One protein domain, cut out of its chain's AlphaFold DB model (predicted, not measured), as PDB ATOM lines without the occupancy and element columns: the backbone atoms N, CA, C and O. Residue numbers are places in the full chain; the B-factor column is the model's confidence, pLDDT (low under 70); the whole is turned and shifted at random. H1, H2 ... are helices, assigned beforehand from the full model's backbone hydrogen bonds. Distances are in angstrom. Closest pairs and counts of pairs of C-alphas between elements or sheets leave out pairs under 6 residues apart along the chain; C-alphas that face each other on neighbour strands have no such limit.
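Overview. This is residues 229 to 268 of the 312 residues of an uncharacterized protein of Kingdonia uniflora (UniProt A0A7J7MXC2). What shape does the model show? One long helix, H3, makes one side of a flat, narrow U, and the two short helices H2 and H1 make the other side, with few contacts between the two. Past the far end of H3 the backbone folds back towards H1's side in residues 259 to 263, and then a tail, residues 264 to 268, trails away. What is it made of? The printed part has 40 residues with three named helices, in the order H1, H2, H3, and no named strand; its class is all helix. How large is it? It is only just compact, close to loose, with a radius of gyration of the C-alphas of 10.5 A and spans of 33 by 18 by 9 A.

Along the chain. Where is the longest helix? H3 is residues 244 to 258, 20.5 A from first to last C-alpha, from (17.904, 12.139, -24.520) to (36.729, 18.765, -29.417). Where are the short ones? H2 is residues 236 to 241, 9.0 A long. H1 is residues 231 to 234, 5.7 A long, with C-alpha 231 at (27.598, 22.242, -30.825).

Arrangement. How does H2 stand to H3? They are close but not clearly touching, the closest C-alphas being those of Lys 239 and Gln 247, 6.7 A apart. They run opposite ways at a steep tilt of 42 degrees. Where is H1? It is near H3, with 8 pairs of C-alphas within 10 A. H1 and H2 are close but not clearly touching, the closest C-alphas being those of Trp 232 and Lys 239, 6.6 A apart. What do the backbones show? In H2 and H3 every O i to N i+4 pair is within hydrogen-bond range; H1 is too short for such a pair.

Size, cuts and confidence. How far does it reach? The two C-alphas farthest apart, those of Tyr 243 and Arg 268, are 33.5 A apart. Is it unbroken? The printed part has no cut, and the links H1 to H2 and H2 to H3 are tight. Where is confidence low? Residue 229 and residues 263 to 268 have pLDDT under 70; the mean of the printed part is 78.7.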
ATOM      1  N   GLY A 229      27.712  29.682 -28.916       68.25
ATOM      2  CA  GLY A 229      26.836  28.703 -28.264       68.25
ATOM      3  C   GLY A 229      27.442  27.305 -28.199       68.25
ATOM      4  O   GLY A 229      28.662  27.154 -28.203       68.25
ATOM      5  N   THR A 230      26.596  26.280 -28.109       77.12
ATOM      6  CA  THR A 230      27.044  24.878 -28.062       77.12
ATOM      7  C   THR A 230      27.043  24.241 -29.451       77.12
ATOM      8  O   THR A 230      26.453  24.784 -30.385       77.12
ATOM      9  N   VAL A 231      27.660  23.066 -29.601       80.44
ATOM     10  CA  VAL A 231      27.598  22.242 -30.825       80.44
ATOM     11  C   VAL A 231      26.165  22.081 -31.348       80.44
ATOM     12  O   VAL A 231      25.936  22.014 -32.556       80.44
ATOM     13  N   TRP A 232      25.180  22.115 -30.453       85.06
ATOM     14  CA  TRP A 232      23.772  22.026 -30.796       85.06
ATOM     15  C   TRP A 232      23.233  23.200 -31.603       85.06
ATOM     16  O   TRP A 232      22.312  22.984 -32.381       85.06
ATOM     17  N   GLU A 233      23.822  24.394 -31.515       78.62
ATOM     18  CA  GLU A 233      23.416  25.536 -32.351       78.62
ATOM     19  C   GLU A 233      23.670  25.267 -33.840       78.62
ATOM     20  O   GLU A 233      22.946  25.746 -34.710       78.62
ATOM     21  N   ARG A 234      24.663  24.423 -34.153       74.31
ATOM     22  CA  ARG A 234      24.909  23.945 -35.519       74.31
ATOM     23  C   ARG A 234      23.907  22.870 -35.950       74.31
ATOM     24  O   ARG A 234      23.639  22.722 -37.142       74.31
ATOM     25  N   PHE A 235      23.361  22.116 -35.001       80.25
ATOM     26  CA  PHE A 235      22.590  20.899 -35.252       80.25
ATOM     27  C   PHE A 235      21.230  20.901 -34.536       80.25
ATOM     28  O   PHE A 235      20.774  19.862 -34.058       80.25
ATOM     29  N   LEU A 236      20.552  22.054 -34.496       77.81
ATOM     30  CA  LEU A 236      19.283  22.228 -33.774       77.81
ATOM     31  C   LEU A 236      18.202  21.233 -34.217       77.81
ATOM     32  O   LEU A 236      17.426  20.754 -33.395       77.81
ATOM     33  N   TYR A 237      18.158  20.905 -35.511       73.06
ATOM     34  CA  TYR A 237      17.218  19.920 -36.047       73.06
ATOM     35  C   TYR A 237      17.538  18.497 -35.571       73.06
ATOM     36  O   TYR A 237      16.640  17.786 -35.132       73.06
ATOM     37  N   ILE A 238      18.819  18.115 -35.572       79.69
ATOM     38  CA  ILE A 238      19.264  16.785 -35.133       79.69
ATOM     39  C   ILE A 238      19.011  16.618 -33.633       79.69
ATOM     40  O   ILE A 238      18.523  15.578 -33.202       79.69
ATOM     41  N   LYS A 239      19.251  17.665 -32.833       82.44
ATOM     42  CA  LYS A 239      18.927  17.645 -31.401       82.44
ATOM     43  C   LYS A 239      17.460  17.295 -31.160       82.44
ATOM     44  O   LYS A 239      17.160  16.477 -30.301       82.44
ATOM     45  N   LYS A 240      16.547  17.893 -31.932       81.31
ATOM     46  CA  LYS A 240      15.101  17.667 -31.793       81.31
ATOM     47  C   LYS A 240      14.662  16.261 -32.211       81.31
ATOM     48  O   LYS A 240      13.617  15.818 -31.752       81.31
ATOM     49  N   SER A 241      15.428  15.578 -33.063       84.50
ATOM     50  CA  SER A 241      15.112  14.219 -33.520       84.50
ATOM     51  C   SER A 241      15.750  13.106 -32.682       84.50
ATOM     52  O   SER A 241      15.394  11.949 -32.869       84.50
ATOM     53  N   LEU A 242      16.709  13.421 -31.806       88.12
ATOM     54  CA  LEU A 242      17.436  12.431 -31.006       88.12
ATOM     55  C   LEU A 242      16.788  12.228 -29.632       88.12
ATOM     56  O   LEU A 242      16.395  13.194 -28.973       88.12
ATOM     57  N   TYR A 243      16.759  10.981 -29.156       91.88
ATOM     58  CA  TYR A 243      16.404  10.688 -27.765       91.88
ATOM     59  C   TYR A 243      17.441  11.273 -26.798       91.88
ATOM     60  O   TYR A 243      18.606  11.438 -27.152       91.88
ATOM     61  N   VAL A 244      17.039  11.530 -25.550       89.44
ATOM     62  CA  VAL A 244      17.904  12.139 -24.520       89.44
ATOM     63  C   VAL A 244      19.237  11.392 -24.368       89.44
ATOM     64  O   VAL A 244      20.289  12.012 -24.481       89.44
ATOM     65  N   HIS A 245      19.218  10.058 -24.255       90.88
ATOM     66  CA  HIS A 245      20.443   9.250 -24.139       90.88
ATOM     67  C   HIS A 245      21.368   9.358 -25.369       90.88
ATOM     68  O   HIS A 245      22.583   9.217 -25.261       90.88
ATOM     69  N   GLN A 246      20.813   9.628 -26.553       89.81
ATOM     70  CA  GLN A 246      21.590   9.819 -27.781       89.81
ATOM     71  C   GLN A 246      22.207  11.212 -27.835       89.81
ATOM     72  O   GLN A 246      23.320  11.373 -28.330       89.81
ATOM     73  N   GLN A 247      21.501  12.214 -27.308       90.31
ATOM     74  CA  GLN A 247      22.054  13.552 -27.136       90.31
ATOM     75  C   GLN A 247      23.231  13.516 -26.155       90.31
ATOM     76  O   GLN A 247      24.286  14.062 -26.463       90.31
ATOM     77  N   GLU A 248      23.096  12.796 -25.041       87.00
ATOM     78  CA  GLU A 248      24.179  12.578 -24.074       87.00
ATOM     79  C   GLU A 248      25.368  11.831 -24.698       87.00
ATOM     80  O   GLU A 248      26.515  12.252 -24.545       87.00
ATOM     81  N   GLY A 249      25.111  10.764 -25.466       90.06
ATOM     82  CA  GLY A 249      26.160  10.037 -26.188       90.06
ATOM     83  C   GLY A 249      26.888  10.906 -27.219       90.06
ATOM     84  O   GLY A 249      28.112  10.833 -27.354       90.06
ATOM     85  N   PHE A 250      26.153  11.780 -27.908       90.12
ATOM     86  CA  PHE A 250      26.725  12.753 -28.832       90.12
ATOM     87  C   PHE A 250      27.578  13.799 -28.107       90.12
ATOM     88  O   PHE A 250      28.698  14.072 -28.536       90.12
ATOM     89  N   GLU A 251      27.092  14.360 -26.996       89.75
ATOM     90  CA  GLU A 251      27.859  15.299 -26.172       89.75
ATOM     91  C   GLU A 251      29.132  14.653 -25.629       89.75
ATOM     92  O   GLU A 251      30.192  15.272 -25.687       89.75
ATOM     93  N   PHE A 252      29.054  13.401 -25.172       89.50
ATOM     94  CA  PHE A 252      30.211  12.644 -24.709       89.50
ATOM     95  C   PHE A 252      31.254  12.497 -25.818       89.50
ATOM     96  O   PHE A 252      32.416  12.861 -25.624       89.50
ATOM     97  N   LEU A 253      30.856  12.014 -26.998       89.38
ATOM     98  CA  LEU A 253      31.774  11.852 -28.125       89.38
ATOM     99  C   LEU A 253      32.383  13.194 -28.545       89.38
ATOM    100  O   LEU A 253      33.600  13.315 -28.694       89.38
ATOM    101  N   TRP A 254      31.544  14.218 -28.687       86.62
ATOM    102  CA  TRP A 254      31.983  15.547 -29.088       86.62
ATOM    103  C   TRP A 254      32.943  16.164 -28.070       86.62
ATOM    104  O   TRP A 254      33.947  16.757 -28.453       86.62
ATOM    105  N   ASN A 255      32.688  15.983 -26.774       86.81
ATOM    106  CA  ASN A 255      33.564  16.453 -25.708       86.81
ATOM    107  C   ASN A 255      34.929  15.747 -25.729       86.81
ATOM    108  O   ASN A 255      35.950  16.398 -25.525       86.81
ATOM    109  N   ASN A 256      34.961  14.448 -26.040       85.56
ATOM    110  CA  ASN A 256      36.214  13.702 -26.190       85.56
ATOM    111  C   ASN A 256      37.023  14.144 -27.424       85.56
ATOM    112  O   ASN A 256      38.250  14.145 -27.378       85.56
ATOM    113  N   ILE A 257      36.356  14.539 -28.513       85.00
ATOM    114  CA  ILE A 257      37.025  14.946 -29.759       85.00
ATOM    115  C   ILE A 257      37.450  16.422 -29.727       85.00
ATOM    116  O   ILE A 257      38.575  16.756 -30.091       85.00
ATOM    117  N   ALA A 258      36.544  17.317 -29.335       81.12
ATOM    118  CA  ALA A 258      36.729  18.765 -29.417       81.12
ATOM    119  C   ALA A 258      37.159  19.407 -28.085       81.12
ATOM    120  O   ALA A 258      37.433  20.606 -28.048       81.12
ATOM    121  N   GLY A 259      37.210  18.638 -26.991       79.25
ATOM    122  CA  GLY A 259      37.549  19.144 -25.657       79.25
ATOM    123  C   GLY A 259      36.467  20.029 -25.029       79.25
ATOM    124  O   GLY A 259      36.754  20.766 -24.087       79.25
ATOM    125  N   GLY A 260      35.245  20.007 -25.570       80.62
ATOM    126  CA  GLY A 260      34.123  20.802 -25.081       80.62
ATOM    127  C   GLY A 260      32.963  20.884 -26.069       80.62
ATOM    128  O   GLY A 260      33.145  20.809 -27.284       80.62
ATOM    129  N   ILE A 261      31.754  21.083 -25.541       77.44
ATOM    130  CA  ILE A 261      30.551  21.344 -26.346       77.44
ATOM    131  C   ILE A 261      30.360  22.833 -26.666       77.44
ATOM    132  O   ILE A 261      29.560  23.155 -27.537       77.44
ATOM    133  N   GLU A 262      31.070  23.741 -25.987       78.19
ATOM    134  CA  GLU A 262      31.030  25.186 -26.243       78.19
ATOM    135  C   GLU A 262      31.874  25.549 -27.475       78.19
ATOM    136  O   GLU A 262      33.087  25.351 -27.498       78.19
ATOM    137  N   LEU A 263      31.251  26.156 -28.483       69.25
ATOM    138  CA  LEU A 263      31.915  26.637 -29.699       69.25
ATOM    139  C   LEU A 263      32.680  27.957 -29.473       69.25
ATOM    140  O   LEU A 263      33.528  28.340 -30.279       69.25
ATOM    141  N   ASP A 264      32.419  28.638 -28.354       57.00
ATOM    142  CA  ASP A 264      32.808  30.035 -28.116       57.00
ATOM    143  C   ASP A 264      34.261  30.235 -27.652       57.00
ATOM    144  O   ASP A 264      34.675  31.338 -27.290       57.00
ATOM    145  N   LYS A 265      35.077  29.177 -27.660       50.47
ATOM    146  CA  LYS A 265      36.489  29.248 -27.264       50.47
ATOM    147  C   LYS A 265      37.363  28.391 -28.168       50.47
ATOM    148  O   LYS A 265      38.198  27.632 -27.686       50.47
ATOM    149  N   SER A 266      37.301  28.616 -29.480       49.12
ATOM    150  CA  SER A 266      38.524  28.469 -30.276       49.12
ATOM    151  C   SER A 266      39.494  29.581 -29.853       49.12
ATOM    152  O   SER A 266      39.734  30.563 -30.557       49.12
ATOM    153  N   LYS A 267      40.074  29.443 -28.649       41.25
ATOM    154  CA  LYS A 267      41.406  29.978 -28.400       41.25
ATOM    155  C   LYS A 267      42.228  29.393 -29.528       41.25
ATOM    156  O   LYS A 267      42.541  28.206 -29.517       41.25
ATOM    157  N   ARG A 268      42.502  30.222 -30.535       42.25
ATOM    158  CA  ARG A 268      43.564  29.976 -31.494       42.25
ATOM    159  C   ARG A 268      44.712  29.431 -30.659       42.25
ATOM    160  O   ARG A 268      45.131  30.106 -29.715       42.25
TER     161      ARG A 268